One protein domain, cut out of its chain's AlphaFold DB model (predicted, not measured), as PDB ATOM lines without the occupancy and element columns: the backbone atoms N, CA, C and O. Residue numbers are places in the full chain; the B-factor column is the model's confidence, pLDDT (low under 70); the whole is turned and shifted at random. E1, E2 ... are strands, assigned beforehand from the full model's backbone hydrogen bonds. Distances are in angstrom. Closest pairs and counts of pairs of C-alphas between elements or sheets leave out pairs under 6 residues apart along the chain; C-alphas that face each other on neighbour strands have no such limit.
ATOM      1  N   VAL A   3      15.821 -45.307  14.941       96.50
ATOM      2  CA  VAL A   3      14.999 -45.180  16.144       96.50
ATOM      3  C   VAL A   3      14.798 -46.585  16.676       96.50
ATOM      4  O   VAL A   3      14.369 -47.467  15.937       96.50
ATOM      5  N   PHE A   4      15.175 -46.826  17.922       96.25
ATOM      6  CA  PHE A   4      15.134 -48.159  18.500       96.25
ATOM      7  C   PHE A   4      14.782 -48.134  19.977       96.25
ATOM      8  O   PHE A   4      14.987 -47.139  20.670       96.25
ATOM      9  N   ALA A   5      14.283 -49.264  20.457       96.69
ATOM     10  CA  ALA A   5      14.027 -49.506  21.865       96.69
ATOM     11  C   ALA A   5      15.043 -50.507  22.410       96.69
ATOM     12  O   ALA A   5      15.357 -51.505  21.758       96.69
ATOM     13  N   ARG A   6      15.545 -50.264  23.620       95.62
ATOM     14  CA  ARG A   6      16.382 -51.214  24.368       95.62
ATOM     15  C   ARG A   6      15.773 -51.489  25.732       95.62
ATOM     16  O   ARG A   6      15.174 -50.589  26.316       95.62
ATOM     17  N   ALA A   7      15.966 -52.697  26.252       96.19
ATOM     18  CA  ALA A   7      15.581 -53.020  27.621       96.19
ATOM     19  C   ALA A   7      16.340 -52.130  28.619       96.19
ATOM     20  O   ALA A   7      17.533 -51.878  28.441       96.19
ATOM     21  N   ILE A   8      15.672 -51.692  29.691       95.88
ATOM     22  CA  ILE A   8      16.356 -51.051  30.831       95.88
ATOM     23  C   ILE A   8      17.229 -52.070  31.565       95.88
ATOM     24  O   ILE A   8      18.389 -51.805  31.866       95.88
ATOM     25  N   ASN A   9      16.663 -53.254  31.799       91.81
ATOM     26  CA  ASN A   9      17.332 -54.398  32.402       91.81
ATOM     27  C   ASN A   9      17.298 -55.544  31.389       91.81
ATOM     28  O   ASN A   9      16.276 -56.214  31.241       91.81
ATOM     29  N   GLY A  10      18.386 -55.741  30.650       88.38
ATOM     30  CA  GLY A  10      18.434 -56.751  29.601       88.38
ATOM     31  C   GLY A  10      19.694 -56.669  28.743       88.38
ATOM     32  O   GLY A  10      20.654 -55.988  29.113       88.38
ATOM     33  N   PRO A  11      19.722 -57.389  27.611       88.81
ATOM     34  CA  PRO A  11      20.861 -57.364  26.705       88.81
ATOM     35  C   PRO A  11      21.062 -55.969  26.101       88.81
ATOM     36  O   PRO A  11      20.120 -55.201  25.933       88.81
ATOM     37  N   ALA A  12      22.302 -55.661  25.713       87.50
ATOM     38  CA  ALA A  12      22.638 -54.388  25.068       87.50
ATOM     39  C   ALA A  12      22.036 -54.237  23.655       87.50
ATOM     40  O   ALA A  12      21.984 -53.130  23.119       87.50
ATOM     41  N   ALA A  13      21.619 -55.349  23.043       91.06
ATOM     42  CA  ALA A  13      20.992 -55.359  21.730       91.06
ATOM     43  C   ALA A  13      19.605 -54.686  21.766       91.06
ATOM     44  O   ALA A  13      18.887 -54.807  22.761       91.06
ATOM     45  N   PRO A  14      19.205 -53.988  20.690       94.44
ATOM     46  CA  PRO A  14      17.875 -53.404  20.596       94.44
ATOM     47  C   PRO A  14      16.795 -54.486  20.465       94.44
ATOM     48  O   PRO A  14      17.016 -55.525  19.845       94.44
ATOM     49  N   LEU A  15      15.622 -54.199  21.025       96.19
ATOM     50  CA  LEU A  15      14.430 -55.051  20.982       96.19
ATOM     51  C   LEU A  15      13.551 -54.774  19.758       96.19
ATOM     52  O   LEU A  15      12.876 -55.659  19.253       96.19
ATOM     53  N   ALA A  16      13.559 -53.533  19.282       96.25
ATOM     54  CA  ALA A  16      12.837 -53.092  18.098       96.25
ATOM     55  C   ALA A  16      13.643 -51.980  17.433       96.25
ATOM     56  O   ALA A  16      14.184 -51.118  18.133       96.25
ATOM     57  N   VAL A  17      13.750 -51.997  16.104       95.50
ATOM     58  CA  VAL A  17      14.531 -51.011  15.345       95.50
ATOM     59  C   VAL A  17      13.765 -50.580  14.106       95.50
ATOM     60  O   VAL A  17      13.422 -51.401  13.263       95.50
ATOM     61  N   LYS A  18      13.620 -49.269  13.925       95.44
ATOM     62  CA  LYS A  18      13.164 -48.670  12.675       95.44
ATOM     63  C   LYS A  18      14.234 -47.747  12.109       95.44
ATOM     64  O   LYS A  18      14.851 -46.944  12.812       95.44
ATOM     65  N   ARG A  19      14.467 -47.862  10.804       94.94
ATOM     66  CA  ARG A  19      15.344 -46.958  10.057       94.94
ATOM     67  C   ARG A  19      14.487 -45.925   9.338       94.94
ATOM     68  O   ARG A  19      13.608 -46.298   8.575       94.94
ATOM     69  N   ILE A  20      14.817 -44.652   9.530       94.69
ATOM     70  CA  ILE A  20      14.256 -43.529   8.765       94.69
ATOM     71  C   ILE A  20      15.381 -42.587   8.314       94.69
ATOM     72  O   ILE A  20      16.556 -42.758   8.687       94.69
ATOM     73  N   THR A  21      15.066 -41.613   7.467       93.56
ATOM     74  CA  THR A  21      16.028 -40.610   7.004       93.56
ATOM     75  C   THR A  21      15.939 -39.344   7.856       93.56
ATOM     76  O   THR A  21      14.928 -39.071   8.490       93.56
ATOM     77  N   VAL A  22      17.024 -38.566   7.916       92.19
ATOM     78  CA  VAL A  22      17.013 -37.277   8.642       92.19
ATOM     79  C   VAL A  22      16.079 -36.274   7.956       92.19
ATOM     80  O   VAL A  22      15.518 -35.413   8.622       92.19
ATOM     81  N   ALA A  23      15.879 -36.417   6.642       94.38
ATOM     82  CA  ALA A  23      14.963 -35.590   5.867       94.38
ATOM     83  C   ALA A  23      13.486 -35.815   6.234       94.38
ATOM     84  O   ALA A  23      12.665 -34.961   5.923       94.38
ATOM     85  N   ASP A  24      13.162 -36.918   6.920       93.69
ATOM     86  CA  ASP A  24      11.795 -37.226   7.357       93.69
ATOM     87  C   ASP A  24      11.412 -36.497   8.659       93.69
ATOM     88  O   ASP A  24      10.273 -36.599   9.102       93.69
ATOM     89  N   LEU A  25      12.344 -35.792   9.314       93.25
ATOM     90  CA  LEU A  25      12.079 -35.129  10.592       93.25
ATOM     91  C   LEU A  25      11.290 -33.810  10.428       93.25
ATOM     92  O   LEU A  25      11.621 -33.019   9.543       93.25
ATOM     93  N   PRO A  26      10.336 -33.502  11.336       95.94
ATOM     94  CA  PRO A  26       9.863 -34.341  12.445       95.94
ATOM     95  C   PRO A  26       9.015 -35.528  11.955       95.94
ATOM     96  O   PRO A  26       8.144 -35.360  11.109       95.94
ATOM     97  N   ALA A  27       9.251 -36.715  12.525       96.12
ATOM     98  CA  ALA A  27       8.589 -37.960  12.136       96.12
ATOM     99  C   ALA A  27       7.854 -38.602  13.317       96.12
ATOM    100  O   ALA A  27       8.372 -38.623  14.436       96.12
ATOM    101  N   GLU A  28       6.696 -39.200  13.045       96.19
ATOM    102  CA  GLU A  28       6.039 -40.129  13.964       96.19
ATOM    103  C   GLU A  28       6.504 -41.558  13.674       96.19
ATOM    104  O   GLU A  28       6.539 -42.004  12.526       96.19
ATOM    105  N   VAL A  29       6.904 -42.271  14.727       95.56
ATOM    106  CA  VAL A  29       7.464 -43.619  14.632       95.56
ATOM    107  C   VAL A  29       6.775 -44.523  15.639       95.56
ATOM    108  O   VAL A  29       6.860 -44.300  16.842       95.56
ATOM    109  N   GLU A  30       6.157 -45.580  15.131       96.12
ATOM    110  CA  GLU A  30       5.683 -46.707  15.929       96.12
ATOM    111  C   GLU A  30       6.745 -47.812  15.942       96.12
ATOM    112  O   GLU A  30       7.315 -48.135  14.891       96.12
ATOM    113  N   LEU A  31       7.010 -48.365  17.128       96.88
ATOM    114  CA  LEU A  31       7.827 -49.558  17.333       96.88
ATOM    115  C   LEU A  31       6.956 -50.654  17.942       96.88
ATOM    116  O   LEU A  31       6.252 -50.419  18.920       96.88
ATOM    117  N   SER A  32       7.050 -51.848  17.376       96.50
ATOM    118  CA  SER A  32       6.294 -53.035  17.762       96.50
ATOM    119  C   SER A  32       7.194 -54.275  17.761       96.50
ATOM    120  O   SER A  32       8.344 -54.226  17.319       96.50
ATOM    121  N   ASP A  33       6.664 -55.422  18.189       96.31
ATOM    122  CA  ASP A  33       7.378 -56.702  18.089       96.31
ATOM    123  C   ASP A  33       7.703 -57.102  16.637       96.31
ATOM    124  O   ASP A  33       8.624 -57.882  16.408       96.31
ATOM    125  N   ALA A  34       6.996 -56.549  15.643       95.94
ATOM    126  CA  ALA A  34       7.292 -56.775  14.227       95.94
ATOM    127  C   ALA A  34       8.597 -56.093  13.775       95.94
ATOM    128  O   ALA A  34       9.180 -56.482  12.764       95.94
ATOM    129  N   ASP A  35       9.067 -55.098  14.532       95.94
ATOM    130  CA  ASP A  35      10.325 -54.390  14.292       95.94
ATOM    131  C   ASP A  35      11.519 -55.072  14.999       95.94
ATOM    132  O   ASP A  35      12.642 -54.552  14.987       95.94
ATOM    133  N   ALA A  36      11.296 -56.227  15.639       95.38
ATOM    134  CA  ALA A  36      12.340 -57.016  16.276       95.38
ATOM    135  C   ALA A  36      13.168 -57.792  15.241       95.38
ATOM    136  O   ALA A  36      12.648 -58.551  14.426       95.38
ATOM    137  N   MET A  37      14.496 -57.669  15.318       88.62
ATOM    138  CA  MET A  37      15.420 -58.421  14.450       88.62
ATOM    139  C   MET A  37      15.539 -59.897  14.853       88.62
ATOM    140  O   MET A  37      15.920 -60.743  14.046       88.62
ATOM    141  N   MET A  38      15.258 -60.206  16.121       90.94
ATOM    142  CA  MET A  38      15.292 -61.554  16.680       90.94
ATOM    143  C   MET A  38      13.986 -61.790  17.444       90.94
ATOM    144  O   MET A  38      13.723 -61.045  18.384       90.94
ATOM    145  N   PRO A  39      13.200 -62.839  17.135       86.88
ATOM    146  CA  PRO A  39      11.889 -63.052  17.759       86.88
ATOM    147  C   PRO A  39      11.915 -63.141  19.290       86.88
ATOM    148  O   PRO A  39      10.950 -62.767  19.943       86.88
ATOM    149  N   GLN A  40      13.021 -63.620  19.870       89.81
ATOM    150  CA  GLN A  40      13.191 -63.734  21.321       89.81
ATOM    151  C   GLN A  40      13.539 -62.393  22.000       89.81
ATOM    152  O   GLN A  40      13.361 -62.253  23.209       89.81
ATOM    153  N   LEU A  41      14.049 -61.416  21.244       93.62
ATOM    154  CA  LEU A  41      14.440 -60.089  21.726       93.62
ATOM    155  C   LEU A  41      13.480 -59.047  21.147       93.62
ATOM    156  O   LEU A  41      13.836 -58.327  20.221       93.62
ATOM    157  N   ASN A  42      12.263 -59.012  21.682       96.25
ATOM    158  CA  ASN A  42      11.178 -58.121  21.265       96.25
ATOM    159  C   ASN A  42      10.695 -57.257  22.448       96.25
ATOM    160  O   ASN A  42      11.217 -57.393  23.556       96.25
ATOM    161  N   LEU A  43       9.745 -56.346  22.228       96.06
ATOM    162  CA  LEU A  43       9.271 -55.411  23.256       96.06
ATOM    163  C   LEU A  43       8.440 -56.114  24.331       96.06
ATOM    164  O   LEU A  43       8.636 -55.847  25.517       96.06
ATOM    165  N   SER A  44       7.543 -57.020  23.930       95.94
ATOM    166  CA  SER A  44       6.606 -57.694  24.844       95.94
ATOM    167  C   SER A  44       7.284 -58.584  25.893       95.94
ATOM    168  O   SER A  44       6.718 -58.818  26.960       95.94
ATOM    169  N   ASN A  45       8.521 -59.023  25.644       95.69
ATOM    170  CA  ASN A  45       9.301 -59.828  26.585       95.69
ATOM    171  C   ASN A  45       9.927 -59.030  27.744       95.69
ATOM    172  O   ASN A  45      10.499 -59.633  28.657       95.69
ATOM    173  N   PHE A  46       9.862 -57.694  27.732       95.25
ATOM    174  CA  PHE A  46      10.485 -56.844  28.749       95.25
ATOM    175  C   PHE A  46       9.465 -55.870  29.329       95.25
ATOM    176  O   PHE A  46       8.618 -55.354  28.616       95.25
ATOM    177  N   ALA A  47       9.563 -55.572  30.625       95.81
ATOM    178  CA  ALA A  47       8.614 -54.675  31.288       95.81
ATOM    179  C   ALA A  47       8.854 -53.193  30.961       95.81
ATOM    180  O   ALA A  47       7.912 -52.407  30.911       95.81
ATOM    181  N   GLN A  48      10.120 -52.807  30.784       96.88
ATOM    182  CA  GLN A  48      10.511 -51.422  30.555       96.88
ATOM    183  C   GLN A  48      11.584 -51.302  29.487       96.88
ATOM    184  O   GLN A  48      12.553 -52.073  29.449       96.88
ATOM    185  N   VAL A  49      11.452 -50.247  28.692       97.31
ATOM    186  CA  VAL A  49      12.380 -49.893  27.627       97.31
ATOM    187  C   VAL A  49      12.800 -48.434  27.711       97.31
ATOM    188  O   VAL A  49      12.158 -47.601  28.346       97.31
ATOM    189  N   GLN A  50      13.903 -48.123  27.044       97.44
ATOM    190  CA  GLN A  50      14.289 -46.764  26.698       97.44
ATOM    191  C   GLN A  50      14.273 -46.624  25.181       97.44
ATOM    192  O   GLN A  50      14.883 -47.436  24.476       97.44
ATOM    193  N   LEU A  51      13.623 -45.568  24.695       97.12
ATOM    194  CA  LEU A  51      13.690 -45.171  23.298       97.12
ATOM    195  C   LEU A  51      14.985 -44.403  23.053       97.12
ATOM    196  O   LEU A  51      15.377 -43.533  23.839       97.12
ATOM    197  N   VAL A  52      15.637 -44.723  21.944       96.50
ATOM    198  CA  VAL A  52      16.861 -44.076  21.493       96.50
ATOM    199  C   VAL A  52      16.720 -43.739  20.017       96.50
ATOM    200  O   VAL A  52      16.433 -44.604  19.192       96.50
ATOM    201  N   ALA A  53      16.953 -42.477  19.676       96.75
ATOM    202  CA  ALA A  53      17.066 -42.021  18.299       96.75
ATOM    203  C   ALA A  53      18.522 -41.653  18.032       96.75
ATOM    204  O   ALA A  53      19.104 -40.860  18.764       96.75
ATOM    205  N   ARG A  54      19.117 -42.238  16.996       96.19
ATOM    206  CA  ARG A  54      20.524 -42.071  16.635       96.19
ATOM    207  C   ARG A  54      20.664 -41.607  15.194       96.19
ATOM    208  O   ARG A  54      20.210 -42.271  14.253       96.19
ATOM    209  N   VAL A  55      21.358 -40.492  15.009       95.81
ATOM    210  CA  VAL A  55      21.805 -40.016  13.699       95.81
ATOM    211  C   VAL A  55      23.168 -40.624  13.420       95.81
ATOM    212  O   VAL A  55      24.080 -40.482  14.222       95.81
ATOM    213  N   SER A  56      23.284 -41.311  12.287       94.31
ATOM    214  CA  SER A  56      24.530 -41.900  11.805       94.31
ATOM    215  C   SER A  56      24.676 -41.560  10.332       94.31
ATOM    216  O   SER A  56      23.844 -41.995   9.525       94.31
ATOM    217  N   ARG A  57      25.701 -40.782   9.971       90.44
ATOM    218  CA  ARG A  57      26.013 -40.487   8.560       90.44
ATOM    219  C   ARG A  57      26.595 -41.694   7.837       90.44
ATOM    220  O   ARG A  57      26.346 -41.860   6.649       90.44
ATOM    221  N   ALA A  58      27.326 -42.548   8.553       89.75
ATOM    222  CA  ALA A  58      27.909 -43.767   7.993       89.75
ATOM    223  C   ALA A  58      26.846 -44.849   7.697       89.75
ATOM    224  O   ALA A  58      27.065 -45.726   6.861       89.75
ATOM    225  N   GLY A  59      25.666 -44.752   8.325       86.12
ATOM    226  CA  GLY A  59      24.572 -45.704   8.140       86.12
ATOM    227  C   GLY A  59      24.634 -46.908   9.080       86.12
ATOM    228  O   GLY A  59      24.057 -47.948   8.762       86.12
ATOM    229  N   GLN A  60      25.288 -46.774  10.235       84.00
ATOM    230  CA  GLN A  60      25.428 -47.829  11.237       84.00
ATOM    231  C   GLN A  60      24.484 -47.571  12.421       84.00
ATOM    232  O   GLN A  60      24.403 -46.447  12.913       84.00
ATOM    233  N   PRO A  61      23.770 -48.594  12.918       80.00
ATOM    234  CA  PRO A  61      22.867 -48.440  14.059       80.00
ATOM    235  C   PRO A  61      23.607 -48.349  15.399       80.00
ATOM    236  O   PRO A  61      23.048 -47.865  16.382       80.00
ATOM    237  N   THR A  62      24.855 -48.816  15.462       83.81
ATOM    238  CA  THR A  62      25.658 -48.888  16.691       83.81
ATOM    239  C   THR A  62      26.513 -47.651  16.936       83.81
ATOM    240  O   THR A  62      26.857 -47.393  18.086       83.81
ATOM    241  N   THR A  63      26.819 -46.886  15.890       88.62
ATOM    242  CA  THR A  63      27.654 -45.682  15.944       88.62
ATOM    243  C   THR A  63      26.934 -44.521  15.274       88.62
ATOM    244  O   THR A  63      26.354 -44.674  14.196       88.62
ATOM    245  N   GLY A  64      26.955 -43.355  15.906       93.00
ATOM    246  CA  GLY A  64      26.325 -42.148  15.392       93.00
ATOM    247  C   GLY A  64      27.086 -40.889  15.777       93.00
ATOM    248  O   GLY A  64      28.102 -40.946  16.456       93.00
ATOM    249  N   GLU A  65      26.598 -39.751  15.299       95.56
ATOM    250  CA  GLU A  65      27.083 -38.426  15.687       95.56
ATOM    251  C   GLU A  65      26.204 -37.781  16.756       95.56
ATOM    252  O   GLU A  65      26.699 -37.039  17.597       95.56
ATOM    253  N   TRP A  66      24.900 -38.060  16.711       96.88
ATOM    254  CA  TRP A  66      23.912 -37.470  17.607       96.88
ATOM    255  C   TRP A  66      22.949 -38.524  18.125       96.88
ATOM    256  O   TRP A  66      22.568 -39.451  17.401       96.88
ATOM    257  N   VAL A  67      22.520 -38.345  19.370       97.19
ATOM    258  CA  VAL A  67      21.624 -39.242  20.080       97.19
ATOM    259  C   VAL A  67      20.568 -38.464  20.865       97.19
ATOM    260  O   VAL A  67      20.842 -37.434  21.474       97.19
ATOM    261  N   GLY A  68      19.347 -38.983  20.847       96.81
ATOM    262  CA  GLY A  68      18.251 -38.620  21.735       96.81
ATOM    263  C   GLY A  68      17.839 -39.831  22.556       96.81
ATOM    264  O   GLY A  68      17.854 -40.954  22.043       96.81
ATOM    265  N   ARG A  69      17.493 -39.630  23.828       97.25
ATOM    266  CA  ARG A  69      17.098 -40.714  24.742       97.25
ATOM    267  C   ARG A  69      15.859 -40.311  25.527       97.25
ATOM    268  O   ARG A  69      15.816 -39.222  26.089       97.25
ATOM    269  N   SER A  70      14.878 -41.201  25.604       97.31
ATOM    270  CA  SER A  70      13.737 -41.007  26.496       97.31
ATOM    271  C   SER A  70      14.106 -41.349  27.945       97.31
ATOM    272  O   SER A  70      15.123 -41.997  28.223       97.31
ATOM    273  N   GLN A  71      13.225 -40.982  28.874       96.25
ATOM    274  CA  GLN A  71      13.161 -41.667  30.167       96.25
ATOM    275  C   GLN A  71      12.722 -43.130  29.972       96.25
ATOM    276  O   GLN A  71      12.214 -43.465  28.899       96.25
ATOM    277  N   PRO A  72      12.926 -44.017  30.958       96.62
ATOM    278  CA  PRO A  72      12.310 -45.338  30.949       96.62
ATOM    279  C   PRO A  72      10.787 -45.257  30.784       96.62
ATOM    280  O   PRO A  72      10.132 -44.457  31.450       96.62
ATOM    281  N   LEU A  73      10.233 -46.109  29.928       96.69
ATOM    282  CA  LEU A  73       8.792 -46.286  29.717       96.69
ATOM    283  C   LEU A  73       8.422 -47.763  29.832       96.69
ATOM    284  O   LEU A  73       9.256 -48.636  29.591       96.69
ATOM    285  N   ALA A  74       7.168 -48.038  30.190       97.19
ATOM    286  CA  ALA A  74       6.620 -49.386  30.106       97.19
ATOM    287  C   ALA A  74       6.526 -49.818  28.634       97.19
ATOM    288  O   ALA A  74       6.203 -48.999  27.770       97.19
ATOM    289  N   SER A  75       6.822 -51.079  28.331       95.50
ATOM    290  CA  SER A  75       6.876 -51.557  26.937       95.50
ATOM    291  C   SER A  75       5.517 -51.584  26.232       95.50
ATOM    292  O   SER A  75       5.472 -51.629  25.010       95.50
ATOM    293  N   ASP A  76       4.421 -51.532  26.989       95.50
ATOM    294  CA  ASP A  76       3.038 -51.459  26.509       95.50
ATOM    295  C   ASP A  76       2.507 -50.014  26.410       95.50
ATOM    296  O   ASP A  76       1.307 -49.789  26.232       95.50
TER     297      ASP A  76
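What this domain is: This is residues 3 to 76 of the 90 residues of the protein "RNA polymerase sigma factor" of Pseudomonas syringae pv. coryli (UniProt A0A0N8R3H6). There is little regular structure here: one antiparallel sheet, in the order E2 E1 E3 E4, with a long loop, residues 20 to 47, of which 23 to 28 stick out. The printed part has 74 residues, with four named strands, E1 to E4 along the chain, and no named helix; the class is all strand, with 21 residues in named elements. It is compact, with a radius of gyration of the C-alphas of 11.9 A and spans of 32 by 22 by 21 A.

How they stand to each other: The inner strands E1, residues 3 to 7, and E3, residues 48 to 55, are antiparallel, with N 4 and O 52 within hydrogen-bond range at 2.9 A. Edge strand E2, residues 16 to 19, forms a hairpin with E1, N 18 and O 3 being 2.8 A apart. Edge strand E4, residues 66 to 69, forms one with E3, N 68 and O 53 being 2.8 A apart. Residues 48 to 49 of E3 also pair, antiparallel, with residues 73 to 74.

Where its parts are: E3 is 23.3 A long, E1 13.9 A, E2 and E4 10.4 A each. C-alpha 3 is at (14.999, -45.180, 16.144), C-alpha 69 at (17.098, -40.714, 24.742).

The domain as a whole: The farthest C-alphas, of Asn 9 and Ala 23, are 32.6 A apart. The printed part has no cut; the link E2 to E3 is long, 28 residues. No printed residue is under pLDDT 70.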